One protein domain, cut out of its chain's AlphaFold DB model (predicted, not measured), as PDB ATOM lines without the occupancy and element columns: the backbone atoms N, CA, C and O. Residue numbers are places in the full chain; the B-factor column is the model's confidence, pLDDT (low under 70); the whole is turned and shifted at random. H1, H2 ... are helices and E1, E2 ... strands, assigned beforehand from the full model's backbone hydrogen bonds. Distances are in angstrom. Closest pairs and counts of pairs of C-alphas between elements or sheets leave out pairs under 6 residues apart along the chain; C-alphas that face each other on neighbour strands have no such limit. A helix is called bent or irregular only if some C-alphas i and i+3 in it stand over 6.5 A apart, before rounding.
ATOM      1  N   ILE A   3      19.573 153.923 -12.958       95.19
ATOM      2  CA  ILE A   3      20.547 152.910 -12.534       95.19
ATOM      3  C   ILE A   3      20.622 151.840 -13.625       95.19
ATOM      4  O   ILE A   3      19.617 151.216 -13.947       95.19
ATOM      5  N   SER A   4      21.813 151.651 -14.194       91.88
ATOM      6  CA  SER A   4      22.126 150.681 -15.249       91.88
ATOM      7  C   SER A   4      23.300 149.808 -14.804       91.88
ATOM      8  O   SER A   4      24.467 150.087 -15.081       91.88
ATOM      9  N   LEU A   5      23.014 148.754 -14.041       92.69
ATOM     10  CA  LEU A   5      24.033 147.794 -13.620       92.69
ATOM     11  C   LEU A   5      23.854 146.510 -14.424       92.69
ATOM     12  O   LEU A   5      22.778 145.924 -14.414       92.69
ATOM     13  N   TYR A   6      24.916 146.082 -15.108       91.19
ATOM     14  CA  TYR A   6      24.962 144.859 -15.920       91.19
ATOM     15  C   TYR A   6      24.045 144.865 -17.156       91.19
ATOM     16  O   TYR A   6      23.919 143.848 -17.829       91.19
ATOM     17  N   ALA A   7      23.466 146.012 -17.515       87.38
ATOM     18  CA  ALA A   7      22.810 146.201 -18.801       87.38
ATOM     19  C   ALA A   7      23.830 146.668 -19.855       87.38
ATOM     20  O   ALA A   7      24.688 147.509 -19.584       87.38
ATOM     21  N   GLY A   8      23.760 146.110 -21.064       87.31
ATOM     22  CA  GLY A   8      24.621 146.502 -22.180       87.31
ATOM     23  C   GLY A   8      24.044 147.673 -22.965       87.31
ATOM     24  O   GLY A   8      22.928 147.585 -23.467       87.31
ATOM     25  N   PHE A   9      24.823 148.749 -23.106       91.19
ATOM     26  CA  PHE A   9      24.547 149.888 -23.997       91.19
ATOM     27  C   PHE A   9      23.167 150.557 -23.829       91.19
ATOM     28  O   PHE A   9      22.667 151.177 -24.773       91.19
ATOM     29  N   ILE A  10      22.531 150.436 -22.656       93.94
ATOM     30  CA  ILE A  10      21.179 150.954 -22.408       93.94
ATOM     31  C   ILE A  10      21.188 152.442 -22.028       93.94
ATOM     32  O   ILE A  10      20.174 153.125 -22.170       93.94
ATOM     33  N   SER A  11      22.334 152.982 -21.604       93.19
ATOM     34  CA  SER A  11      22.486 154.403 -21.275       93.19
ATOM     35  C   SER A  11      22.037 155.335 -22.407       93.19
ATOM     36  O   SER A  11      21.393 156.351 -22.146       93.19
ATOM     37  N   LYS A  12      22.298 154.957 -23.666       93.25
ATOM     38  CA  LYS A  12      21.913 155.719 -24.862       93.25
ATOM     39  C   LYS A  12      20.389 155.765 -25.078       93.25
ATOM     40  O   LYS A  12      19.845 156.869 -25.072       93.25
ATOM     41  N   PRO A  13      19.657 154.638 -25.212       95.31
ATOM     42  CA  PRO A  13      18.197 154.678 -25.354       95.31
ATOM     43  C   PRO A  13      17.475 155.198 -24.101       95.31
ATOM     44  O   PRO A  13      16.428 155.833 -24.224       95.31
ATOM     45  N   CYS A  14      18.022 154.985 -22.898       95.88
ATOM     46  CA  CYS A  14      17.396 155.450 -21.659       95.88
ATOM     47  C   CYS A  14      17.703 156.908 -21.295       95.88
ATOM     48  O   CYS A  14      17.039 157.452 -20.413       95.88
ATOM     49  N   LYS A  15      18.634 157.579 -21.987       95.56
ATOM     50  CA  LYS A  15      18.987 158.992 -21.755       95.56
ATOM     51  C   LYS A  15      17.775 159.922 -21.744       95.56
ATOM     52  O   LYS A  15      17.708 160.841 -20.934       95.56
ATOM     53  N   ARG A  16      16.770 159.639 -22.583       95.62
ATOM     54  CA  ARG A  16      15.505 160.395 -22.646       95.62
ATOM     55  C   ARG A  16      14.713 160.400 -21.332       95.62
ATOM     56  O   ARG A  16      13.940 161.322 -21.105       95.62
ATOM     57  N   TYR A  17      14.900 159.392 -20.481       96.44
ATOM     58  CA  TYR A  17      14.227 159.271 -19.182       96.44
ATOM     59  C   TYR A  17      15.005 159.948 -18.050       96.44
ATOM     60  O   TYR A  17      14.527 160.028 -16.919       96.44
ATOM     61  N   LEU A  18      16.210 160.445 -18.334       97.00
ATOM     62  CA  LEU A  18      17.027 161.170 -17.379       97.00
ATOM     63  C   LEU A  18      16.965 162.663 -17.697       97.00
ATOM     64  O   LEU A  18      17.432 163.089 -18.745       97.00
ATOM     65  N   LYS A  19      16.395 163.472 -16.801       97.00
ATOM     66  CA  LYS A  19      16.384 164.937 -16.955       97.00
ATOM     67  C   LYS A  19      17.803 165.530 -16.937       97.00
ATOM     68  O   LYS A  19      18.718 164.904 -16.402       97.00
ATOM     69  N   LEU A  20      17.965 166.756 -17.442       97.94
ATOM     70  CA  LEU A  20      19.186 167.547 -17.233       97.94
ATOM     71  C   LEU A  20      19.496 167.681 -15.735       97.94
ATOM     72  O   LEU A  20      18.590 167.810 -14.908       97.94
ATOM     73  N   GLY A  21      20.775 167.577 -15.382       97.94
ATOM     74  CA  GLY A  21      21.261 167.476 -14.004       97.94
ATOM     75  C   GLY A  21      20.954 166.138 -13.318       97.94
ATOM     76  O   GLY A  21      21.361 165.923 -12.180       97.94
ATOM     77  N   GLY A  22      20.235 165.222 -13.973       98.12
ATOM     78  CA  GLY A  22      19.951 163.895 -13.444       98.12
ATOM     79  C   GLY A  22      21.200 163.015 -13.385       98.12
ATOM     80  O   GLY A  22      22.083 163.116 -14.234       98.12
ATOM     81  N   ILE A  23      21.246 162.120 -12.396       98.31
ATOM     82  CA  ILE A  23      22.362 161.190 -12.186       98.31
ATOM     83  C   ILE A  23      22.051 159.820 -12.804       98.31
ATOM     84  O   ILE A  23      20.974 159.257 -12.568       98.31
ATOM     85  N   LEU A  24      23.018 159.296 -13.555       98.19
ATOM     86  CA  LEU A  24      23.123 157.927 -14.041       98.19
ATOM     87  C   LEU A  24      24.188 157.184 -13.226       98.19
ATOM     88  O   LEU A  24      25.358 157.555 -13.260       98.19
ATOM     89  N   ALA A  25      23.798 156.114 -12.535       97.56
ATOM     90  CA  ALA A  25      24.729 155.148 -11.961       97.56
ATOM     91  C   ALA A  25      24.873 153.959 -12.916       97.56
ATOM     92  O   ALA A  25      23.884 153.286 -13.207       97.56
ATOM     93  N   VAL A  26      26.079 153.701 -13.421       97.00
ATOM     94  CA  VAL A  26      26.317 152.701 -14.472       97.00
ATOM     95  C   VAL A  26      27.601 151.914 -14.232       97.00
ATOM     96  O   VAL A  26      28.594 152.479 -13.778       97.00
ATOM     97  N   ASN A  27      27.617 150.611 -14.523       95.12
ATOM     98  CA  ASN A  27      28.850 149.815 -14.493       95.12
ATOM     99  C   ASN A  27      29.429 149.586 -15.897       95.12
ATOM    100  O   ASN A  27      28.803 149.858 -16.918       95.12
ATOM    101  N   ASN A  28      30.666 149.084 -15.961       94.00
ATOM    102  CA  ASN A  28      31.345 148.852 -17.240       94.00
ATOM    103  C   ASN A  28      31.339 147.386 -17.706       94.00
ATOM    104  O   ASN A  28      32.099 147.034 -18.605       94.00
ATOM    105  N   SER A  29      30.521 146.517 -17.101       89.19
ATOM    106  CA  SER A  29      30.551 145.070 -17.372       89.19
ATOM    107  C   SER A  29      30.268 144.753 -18.847       89.19
ATOM    108  O   SER A  29      31.057 144.061 -19.488       89.19
ATOM    109  N   HIS A  30      29.232 145.374 -19.415       91.19
ATOM    110  CA  HIS A  30      28.875 145.271 -20.834       91.19
ATOM    111  C   HIS A  30      29.210 146.548 -21.622       91.19
ATOM    112  O   HIS A  30      28.593 146.847 -22.635       91.19
ATOM    113  N   GLY A  31      30.190 147.329 -21.152       93.19
ATOM    114  CA  GLY A  31      30.686 148.511 -21.866       93.19
ATOM    115  C   GLY A  31      29.817 149.761 -21.789       93.19
ATOM    116  O   GLY A  31      30.185 150.767 -22.390       93.19
ATOM    117  N   ASP A  32      28.715 149.745 -21.037       95.31
ATOM    118  CA  ASP A  32      27.795 150.884 -20.960       95.31
ATOM    119  C   ASP A  32      28.474 152.118 -20.345       95.31
ATOM    120  O   ASP A  32      28.451 153.188 -20.941       95.31
ATOM    121  N   ALA A  33      29.216 151.974 -19.240       96.81
ATOM    122  CA  ALA A  33      29.992 153.094 -18.692       96.81
ATOM    123  C   ALA A  33      31.068 153.626 -19.663       96.81
ATOM    124  O   ALA A  33      31.341 154.821 -19.668       96.81
ATOM    125  N   SER A  34      31.665 152.766 -20.502       95.94
ATOM    126  CA  SER A  34      32.587 153.208 -21.561       95.94
ATOM    127  C   SER A  34      31.865 154.042 -22.612       95.94
ATOM    128  O   SER A  34      32.404 155.049 -23.057       95.94
ATOM    129  N   LEU A  35      30.646 153.644 -22.982       96.00
ATOM    130  CA  LEU A  35      29.820 154.392 -23.924       96.00
ATOM    131  C   LEU A  35      29.446 155.762 -23.347       96.00
ATOM    132  O   LEU A  35      29.579 156.768 -24.033       96.00
ATOM    133  N   VAL A  36      29.055 155.810 -22.072       97.12
ATOM    134  CA  VAL A  36      28.739 157.066 -21.377       97.12
ATOM    135  C   VAL A  36      29.967 157.972 -21.261       97.12
ATOM    136  O   VAL A  36      29.845 159.175 -21.442       97.12
ATOM    137  N   SER A  37      31.162 157.419 -21.016       96.69
ATOM    138  CA  SER A  37      32.386 158.225 -20.852       96.69
ATOM    139  C   SER A  37      32.826 159.000 -22.097       96.69
ATOM    140  O   SER A  37      33.607 159.938 -21.970       96.69
ATOM    141  N   ILE A  38      32.345 158.608 -23.281       96.12
ATOM    142  CA  ILE A  38      32.627 159.292 -24.552       96.12
ATOM    143  C   ILE A  38      31.432 160.116 -25.054       96.12
ATOM    144  O   ILE A  38      31.531 160.752 -26.101       96.12
ATOM    145  N   ASP A  39      30.303 160.098 -24.339       96.62
ATOM    146  CA  ASP A  39      29.111 160.872 -24.677       96.62
ATOM    147  C   ASP A  39      29.235 162.288 -24.076       96.62
ATOM    148  O   ASP A  39      29.295 162.433 -22.851       96.62
ATOM    149  N   PRO A  40      29.265 163.348 -24.907       96.62
ATOM    150  CA  PRO A  40      29.520 164.718 -24.461       96.62
ATOM    151  C   PRO A  40      28.396 165.333 -23.617       96.62
ATOM    152  O   PRO A  40      28.567 166.438 -23.094       96.62
ATOM    153  N   ASP A  41      27.250 164.662 -23.498       97.50
ATOM    154  CA  ASP A  41      26.140 165.123 -22.668       97.50
ATOM    155  C   ASP A  41      26.219 164.579 -21.240       97.50
ATOM    156  O   ASP A  41      25.359 164.895 -20.414       97.50
ATOM    157  N   TYR A  42      27.219 163.754 -20.933       98.06
ATOM    158  CA  TYR A  42      27.459 163.231 -19.600       98.06
ATOM    159  C   TYR A  42      28.784 163.733 -19.034       98.06
ATOM    160  O   TYR A  42      29.797 163.837 -19.715       98.06
ATOM    161  N   GLU A  43      28.774 164.008 -17.736       98.31
ATOM    162  CA  GLU A  43      29.947 164.400 -16.964       98.31
ATOM    163  C   GLU A  43      30.186 163.355 -15.874       98.31
ATOM    164  O   GLU A  43      29.265 163.041 -15.116       98.31
ATOM    165  N   LEU A  44      31.400 162.803 -15.784       98.44
ATOM    166  CA  LEU A  44      31.773 161.915 -14.682       98.44
ATOM    167  C   LEU A  44      31.891 162.743 -13.400       98.44
ATOM    168  O   LEU A  44      32.795 163.564 -13.283       98.44
ATOM    169  N   ILE A  45      31.004 162.497 -12.440       98.50
ATOM    170  CA  ILE A  45      30.961 163.232 -11.164       98.50
ATOM    171  C   ILE A  45      31.427 162.393  -9.975       98.50
ATOM    172  O   ILE A  45      31.660 162.923  -8.897       98.50
ATOM    173  N   GLY A  46      31.578 161.081 -10.152       98.31
ATOM    174  CA  GLY A  46      32.044 160.215  -9.082       98.31
ATOM    175  C   GLY A  46      32.141 158.754  -9.486       98.31
ATOM    176  O   GLY A  46      31.693 158.334 -10.554       98.31
ATOM    177  N   VAL A  47      32.703 157.949  -8.595       98.25
ATOM    178  CA  VAL A  47      32.696 156.489  -8.696       98.25
ATOM    179  C   VAL A  47      32.232 155.867  -7.391       98.25
ATOM    180  O   VAL A  47      32.505 156.387  -6.310       98.25
ATOM    181  N   ILE A  48      31.562 154.723  -7.484       96.38
ATOM    182  CA  ILE A  48      31.174 153.932  -6.318       96.38
ATOM    183  C   ILE A  48      32.285 152.924  -6.044       96.38
ATOM    184  O   ILE A  48      32.659 152.147  -6.922       96.38
ATOM    185  N   GLN A  49      32.806 152.927  -4.822       94.88
ATOM    186  CA  GLN A  49      33.770 151.950  -4.324       94.88
ATOM    187  C   GLN A  49      33.130 151.142  -3.196       94.88
ATOM    188  O   GLN A  49      32.401 151.697  -2.377       94.88
ATOM    189  N   GLY A  50      33.421 149.843  -3.144       88.12
ATOM    190  CA  GLY A  50      32.941 148.947  -2.094       88.12
ATOM    191  C   GLY A  50      34.089 148.358  -1.278       88.12
ATOM    192  O   GLY A  50      35.131 148.016  -1.837       88.12
ATOM    193  N   ARG A  51      33.894 148.214   0.037       84.12
ATOM    194  CA  ARG A  51      34.717 147.358   0.906       84.12
ATOM    195  C   ARG A  51      33.784 146.571   1.825       84.12
ATOM    196  O   ARG A  51      33.274 147.126   2.793       84.12
ATOM    197  N   GLY A  52      33.569 145.293   1.512       83.50
ATOM    198  CA  GLY A  52      32.559 144.476   2.189       83.50
ATOM    199  C   GLY A  52      31.148 144.988   1.894       83.50
ATOM    200  O   GLY A  52      30.790 145.176   0.735       83.50
ATOM    201  N   ASP A  53      30.385 145.250   2.949       88.31
ATOM    202  CA  ASP A  53      29.027 145.806   2.932       88.31
ATOM    203  C   ASP A  53      28.986 147.342   2.810       88.31
ATOM    204  O   ASP A  53      27.922 147.928   2.607       88.31
ATOM    205  N   ARG A  54      30.137 148.018   2.905       91.75
ATOM    206  CA  ARG A  54      30.212 149.482   2.862       91.75
ATOM    207  C   ARG A  54      30.461 149.989   1.452       91.75
ATOM    208  O   ARG A  54      31.486 149.680   0.840       91.75
ATOM    209  N   LEU A  55      29.559 150.849   0.985       92.62
ATOM    210  CA  LEU A  55      29.720 151.633  -0.235       92.62
ATOM    211  C   LEU A  55      30.160 153.056   0.110       92.62
ATOM    212  O   LEU A  55      29.688 153.648   1.078       92.62
ATOM    213  N   ARG A  56      31.047 153.617  -0.709       95.25
ATOM    214  CA  ARG A  56      31.418 155.034  -0.659       95.25
ATOM    215  C   ARG A  56      31.457 155.623  -2.058       95.25
ATOM    216  O   ARG A  56      31.860 154.945  -3.006       95.25
ATOM    217  N   VAL A  57      31.091 156.893  -2.161       97.19
ATOM    218  CA  VAL A  57      31.307 157.690  -3.367       97.19
ATOM    219  C   VAL A  57      32.682 158.343  -3.270       97.19
ATOM    220  O   VAL A  57      33.073 158.827  -2.210       97.19
ATOM    221  N   VAL A  58      33.441 158.296  -4.360       97.56
ATOM    222  CA  VAL A  58      34.720 158.996  -4.507       97.56
ATOM    223  C   VAL A  58      34.584 159.975  -5.663       97.56
ATOM    224  O   VAL A  58      34.289 159.556  -6.780       97.56
ATOM    225  N   GLU A  59      34.818 161.252  -5.382       98.12
ATOM    226  CA  GLU A  59      34.668 162.367  -6.335       98.12
ATOM    227  C   GLU A  59      36.026 162.985  -6.718       98.12
ATOM    228  O   GLU A  59      36.119 163.886  -7.543       98.12
ATOM    229  N   GLU A  60      37.112 162.468  -6.145       96.69
ATOM    230  CA  GLU A  60      38.472 162.948  -6.373       96.69
ATOM    231  C   GLU A  60      39.204 162.131  -7.444       96.69
ATOM    232  O   GLU A  60      39.003 160.918  -7.584       96.69
ATOM    233  N   LYS A  61      40.148 162.780  -8.146       96.12
ATOM    234  CA  LYS A  61      41.046 162.148  -9.138       96.12
ATOM    235  C   LYS A  61      40.276 161.335 -10.188       96.12
ATOM    236  O   LYS A  61      40.660 160.211 -10.537       96.12
ATOM    237  N   LEU A  62      39.140 161.877 -10.637       97.75
ATOM    238  CA  LEU A  62      38.249 161.229 -11.602       97.75
ATOM    239  C   LEU A  62      38.891 161.099 -12.988       97.75
ATOM    240  O   LEU A  62      38.624 160.135 -13.701       97.75
ATOM    241  N   ASP A  63      39.830 161.988 -13.309       96.62
ATOM    242  CA  ASP A  63      40.672 161.949 -14.505       96.62
ATOM    243  C   ASP A  63      41.538 160.677 -14.598       96.62
ATOM    244  O   ASP A  63      42.061 160.347 -15.660       96.62
ATOM    245  N   ALA A  64      41.727 159.941 -13.497       96.62
ATOM    246  CA  ALA A  64      42.437 158.666 -13.504       96.62
ATOM    247  C   ALA A  64      41.607 157.506 -14.088       96.62
ATOM    248  O   ALA A  64      42.175 156.457 -14.398       96.62
ATOM    249  N   TYR A  65      40.285 157.657 -14.214       96.81
ATOM    250  CA  TYR A  65      39.398 156.653 -14.804       96.81
ATOM    251  C   TYR A  65      39.288 156.825 -16.321       96.81
ATOM    252  O   TYR A  65      39.695 157.837 -16.879       96.81
ATOM    253  N   PHE A  66      38.779 155.794 -16.999       95.81
ATOM    254  CA  PHE A  66      38.592 155.776 -18.457       95.81
ATOM    255  C   PHE A  66      39.866 156.020 -19.287       95.81
ATOM    256  O   PHE A  66      39.785 156.275 -20.483       95.81
ATOM    257  N   LYS A  67      41.055 155.847 -18.691       95.69
ATOM    258  CA  LYS A  67      42.354 155.802 -19.382       95.69
ATOM    259  C   LYS A  67      42.599 154.390 -19.937       95.69
ATOM    260  O   LYS A  67      42.818 153.474 -19.130       95.69
ATOM    261  N   PRO A  68      42.522 154.158 -21.264       95.06
ATOM    262  CA  PRO A  68      42.679 152.827 -21.855       95.06
ATOM    263  C   PRO A  68      44.042 152.202 -21.529       95.06
ATOM    264  O   PRO A  68      45.054 152.893 -21.508       95.06
ATOM    265  N   LYS A  69      44.094 150.881 -21.305       94.81
ATOM    266  CA  LYS A  69      45.369 150.153 -21.120       94.81
ATOM    267  C   LYS A  69      46.192 150.056 -22.407       94.81
ATOM    268  O   LYS A  69      47.408 149.935 -22.346       94.81
ATOM    269  N   LYS A  70      45.523 150.038 -23.559       92.75
ATOM    270  CA  LYS A  70      46.143 150.038 -24.889       92.75
ATOM    271  C   LYS A  70      45.920 151.404 -25.518       92.75
ATOM    272  O   LYS A  70      44.851 151.976 -25.326       92.75
ATOM    273  N   GLN A  71      46.887 151.896 -26.286       89.88
ATOM    274  CA  GLN A  71      46.720 153.126 -27.053       89.88
ATOM    275  C   GLN A  71      45.670 152.881 -28.146       89.88
ATOM    276  O   GLN A  71      45.936 152.272 -29.179       89.88
ATOM    277  N   THR A  72      44.422 153.234 -27.857       89.88
ATOM    278  CA  THR A  72      43.269 152.980 -28.722       89.88
ATOM    279  C   THR A  72      42.256 154.087 -28.502       89.88
ATOM    280  O   THR A  72      41.948 154.434 -27.361       89.88
ATOM    281  N   VAL A  73      41.732 154.629 -29.598       92.81
ATOM    282  CA  VAL A  73      40.623 155.579 -29.550       92.81
ATOM    283  C   VAL A  73      39.349 154.807 -29.220       92.81
ATOM    284  O   VAL A  73      38.999 153.851 -29.911       92.81
ATOM    285  N   VAL A  74      38.672 155.194 -28.141       94.31
ATOM    286  CA  VAL A  74      37.417 154.558 -27.727       94.31
ATOM    287  C   VAL A  74      36.283 155.122 -28.573       94.31
ATOM    288  O   VAL A  74      36.019 156.319 -28.530       94.31
ATOM    289  N   THR A  75      35.612 154.263 -29.337       95.50
ATOM    290  CA  THR A  75      34.457 154.637 -30.165       95.50
ATOM    291  C   THR A  75      33.257 153.753 -29.844       95.50
ATOM    292  O   THR A  75      33.409 152.624 -29.371       95.50
ATOM    293  N   GLU A  76      32.045 154.240 -30.121       94.50
ATOM    294  CA  GLU A  76      30.828 153.431 -29.970       94.50
ATOM    295  C   GLU A  76      30.888 152.161 -30.833       94.50
ATOM    296  O   GLU A  76      30.533 151.084 -30.358       94.50
ATOM    297  N   GLU A  77      31.394 152.261 -32.065       94.81
ATOM    298  CA  GLU A  77      31.574 151.113 -32.961       94.81
ATOM    299  C   GLU A  77      32.496 150.051 -32.346       94.81
ATOM    300  O   GLU A  77      32.143 148.870 -32.308       94.81
ATOM    301  N   LEU A  78      33.642 150.471 -31.793       93.88
ATOM    302  CA  LEU A  78      34.582 149.578 -31.119       93.88
ATOM    303  C   LEU A  78      33.914 148.850 -29.947       93.88
ATOM    304  O   LEU A  78      34.064 147.635 -29.803       93.88
ATOM    305  N   LEU A  79      33.175 149.583 -29.111       93.38
ATOM    306  CA  LEU A  79      32.502 149.030 -27.937       93.38
ATOM    307  C   LEU A  79      31.403 148.039 -28.332       93.38
ATOM    308  O   LEU A  79      31.338 146.942 -27.774       93.38
ATOM    309  N   ARG A  80      30.585 148.383 -29.334       92.56
ATOM    310  CA  ARG A  80      29.525 147.506 -29.850       92.56
ATOM    311  C   ARG A  80      30.092 146.243 -30.482       92.56
ATOM    312  O   ARG A  80      29.613 145.157 -30.173       92.56
ATOM    313  N   LYS A  81      31.148 146.360 -31.293       92.38
ATOM    314  CA  LYS A  81      31.830 145.210 -31.908       92.38
ATOM    315  C   LYS A  81      32.434 144.274 -30.860       92.38
ATOM    316  O   LYS A  81      32.413 143.061 -31.035       92.38
ATOM    317  N   ALA A  82      32.965 144.825 -29.768       88.88
ATOM    318  CA  ALA A  82      33.506 144.036 -28.665       88.88
ATOM    319  C   ALA A  82      32.420 143.426 -27.756       88.88
ATOM    320  O   ALA A  82      32.719 142.496 -27.007       88.88
ATOM    321  N   ASN A  83      31.194 143.966 -27.785       87.25
ATOM    322  CA  ASN A  83      30.081 143.652 -26.882       87.25
ATOM    323  C   ASN A  83      30.447 143.722 -25.380       87.25
ATOM    324  O   ASN A  83      29.903 143.001 -24.543       87.25
ATOM    325  N   ARG A  84      31.431 144.564 -25.039       88.12
ATOM    326  CA  ARG A  84      31.943 144.766 -23.676       88.12
ATOM    327  C   ARG A  84      32.748 146.057 -23.579       88.12
ATOM    328  O   ARG A  84      33.156 146.630 -24.587       88.12
ATOM    329  N   GLY A  85      33.044 146.475 -22.350       82.81
ATOM    330  CA  GLY A  85      33.971 147.575 -22.095       82.81
ATOM    331  C   GLY A  85      35.409 147.208 -22.462       82.81
ATOM    332  O   GLY A  85      35.826 146.049 -22.345       82.81
ATOM    333  N   ILE A  86      36.193 148.203 -22.875       89.12
ATOM    334  CA  ILE A  86      37.639 148.025 -23.025       89.12
ATOM    335  C   ILE A  86      38.334 148.000 -21.656       89.12
ATOM    336  O   ILE A  86      37.771 148.387 -20.630       89.12
ATOM    337  N   GLY A  87      39.582 147.530 -21.630       91.19
ATOM    338  CA  GLY A  87      40.387 147.543 -20.413       91.19
ATOM    339  C   GLY A  87      40.888 148.948 -20.085       91.19
ATOM    340  O   GLY A  87      41.641 149.518 -20.874       91.19
ATOM    341  N   TYR A  88      40.542 149.457 -18.902       95.12
ATOM    342  CA  TYR A  88      41.074 150.707 -18.347       95.12
ATOM    343  C   TYR A  88      42.148 150.448 -17.291       95.12
ATOM    344  O   TYR A  88      42.146 149.406 -16.634       95.12
ATOM    345  N   THR A  89      43.082 151.384 -17.143       96.00
ATOM    346  CA  THR A  89      44.171 151.318 -16.150       96.00
ATOM    347  C   THR A  89      43.646 151.344 -14.716       96.00
ATOM    348  O   THR A  89      44.152 150.614 -13.867       96.00
ATOM    349  N   LYS A  90      42.582 152.114 -14.471       96.12
ATOM    350  CA  LYS A  90      41.846 152.180 -13.207       96.12
ATOM    351  C   LYS A  90      40.371 151.888 -13.455       96.12
ATOM    352  O   LYS A  90      39.783 152.409 -14.402       96.12
ATOM    353  N   THR A  91      39.770 151.072 -12.596       95.38
ATOM    354  CA  THR A  91      38.357 150.689 -12.688       95.38
ATOM    355  C   THR A  91      37.635 150.903 -11.361       95.38
ATOM    356  O   THR A  91      38.245 151.001 -10.295       95.38
ATOM    357  N   ALA A  92      36.314 151.010 -11.438       95.69
ATOM    358  CA  ALA A  92      35.408 151.009 -10.304       95.69
ATOM    359  C   ALA A  92      34.238 150.044 -10.571       95.69
ATOM    360  O   ALA A  92      33.899 149.820 -11.741       95.69
ATOM    361  N   PRO A  93      33.612 149.492  -9.515       94.69
ATOM    362  CA  PRO A  93      32.382 148.710  -9.627       94.69
ATOM    363  C   PRO A  93      31.264 149.435 -10.383       94.69
ATOM    364  O   PRO A  93      30.606 148.832 -11.228       94.69
ATOM    365  N   ALA A  94      31.077 150.728 -10.114       96.06
ATOM    366  CA  ALA A  94      30.135 151.579 -10.829       96.06
ATOM    367  C   ALA A  94      30.619 153.034 -10.858       96.06
ATOM    368  O   ALA A  94      31.451 153.457 -10.052       96.06
ATOM    369  N   TYR A  95      30.075 153.790 -11.800       97.88
ATOM    370  CA  TYR A  95      30.421 155.169 -12.110       97.88
ATOM    371  C   TYR A  95      29.155 156.017 -12.028       97.88
ATOM    372  O   TYR A  95      28.070 155.552 -12.385       97.88
ATOM    373  N   LEU A  96      29.294 157.250 -11.552       98.38
ATOM    374  CA  LEU A  96      28.221 158.227 -11.459       98.38
ATOM    375  C   LEU A  96      28.444 159.302 -12.514       98.38
ATOM    376  O   LEU A  96      29.440 160.025 -12.476       98.38
ATOM    377  N   PHE A  97      27.497 159.419 -13.435       98.44
ATOM    378  CA  PHE A  97      27.489 160.450 -14.457       98.44
ATOM    379  C   PHE A  97      26.314 161.396 -14.252       98.44
ATOM    380  O   PHE A  97      25.192 160.961 -14.000       98.44
ATOM    381  N   LYS A  98      26.552 162.693 -14.396       98.44
ATOM    382  CA  LYS A  98      25.508 163.715 -14.444       98.44
ATOM    383  C   LYS A  98      25.180 164.001 -15.901       98.44
ATOM    384  O   LYS A  98      26.091 164.241 -16.688       98.44
ATOM    385  N   ARG A  99      23.898 164.013 -16.264       97.94
ATOM    386  CA  ARG A  99      23.468 164.494 -17.580       97.94
ATOM    387  C   ARG A  99      23.622 166.015 -17.629       97.94
ATOM    388  O   ARG A  99      22.867 166.729 -16.974       97.94
ATOM    389  N   ALA A 100      24.605 166.499 -18.369       96.94
ATOM    390  CA  ALA A 100      24.933 167.910 -18.512       96.94
ATOM    391  C   ALA A 100      24.213 168.587 -19.694       96.94
ATOM    392  O   ALA A 100      24.024 169.801 -19.643       96.94
TER     393      ALA A 100
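AT A GLANCE: This is residues 3 to 100 of the 101 residues of an uncharacterized protein of Olavius algarvensis spirochete endosymbiont (UniProt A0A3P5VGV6). A strongly twisted and curled sheet of four strands has the short helix H2 packed over its strand E4; the turn of the hairpin E2 and E3 makes one end of the longest axis, and H3, beyond H2, makes the other. H1 only grazes the sheet, and the long stretch of residues 59 to 75, with no named element, leads from the hairpin to H3. The printed part has 98 residues with three named helices and four named strands, along the chain H1 E1 H2 E2 E3 H3 E4; the sheet's order is E1 E4 E2 E3, all antiparallel. The class is mixed, helices and strands, with under half of the residues in named elements. The whole is compact, with a radius of gyration of the C-alphas of 12.8 A and spans of 35 by 31 by 22 A.

IN THESE COORDINATES: H1, residues 11 to 17, begins at C-alpha 11 (22.486, 154.403, -21.275). E1 is residues 23 to 26, and H2 is residues 32 to 37, 8.7 A long. E2, residues 42 to 51, is 26.9 A long from C-alpha 42 (27.459, 163.231, -19.600). E3 is residues 54 to 58, 12.9 A long, and H3 residues 76 to 82, 9.9 A long. E4, residues 94 to 99, is 16.0 A long and ends at C-alpha 99 (23.468, 164.494, -17.580).

HOW THE PARTS SIT: Residues 3 to 4 pair, parallel, with residues 25 to 26 of E1, an edge strand. E1 and E4 are antiparallel, with N 24 and O 97 2.8 A apart, within hydrogen-bond range. E4 and E2 are antiparallel, with N 96 and O 46 at 2.8 A. E2 and E3 form a hairpin, with N 49 and O 56 at 2.9 A. H2 is on the sheet at a height of 8.4 A, over E4, slantwise to it at 53 degrees on the local plane. E1, H2, E2 and E3, H3, E4 are split strand-helix-strand units, each with another strand between its two strands, and both crossovers are right-handed. H1 and H2 touch about perpendicular at 80 degrees; their closest C-alphas, Ser 11 and Asp 32, are 6.4 A apart. H2 and H3 only just touch, with 3 pairs of C-alphas within 8 A, the closest Leu 35 and Glu 76 at 6.2 A. H3 is not on the sheet. Every O i to N i+4 pair is within hydrogen-bond range in H2 and H3; H1 has 1 of 3, and 2 of 4 O i to N i+3 pairs. H1 is irregular, but only just: C-alphas 13 and 16 are 6.9 A apart.

THE WHOLE: The C-alphas farthest apart, those of Asp 53 and Glu 77, are 36.4 A apart. The printed part has no cut. The links E3 to H3 and H3 to E4 are long, and the others are tight. No printed residue is under 70 in pLDDT; the mean of the printed part is 94.5.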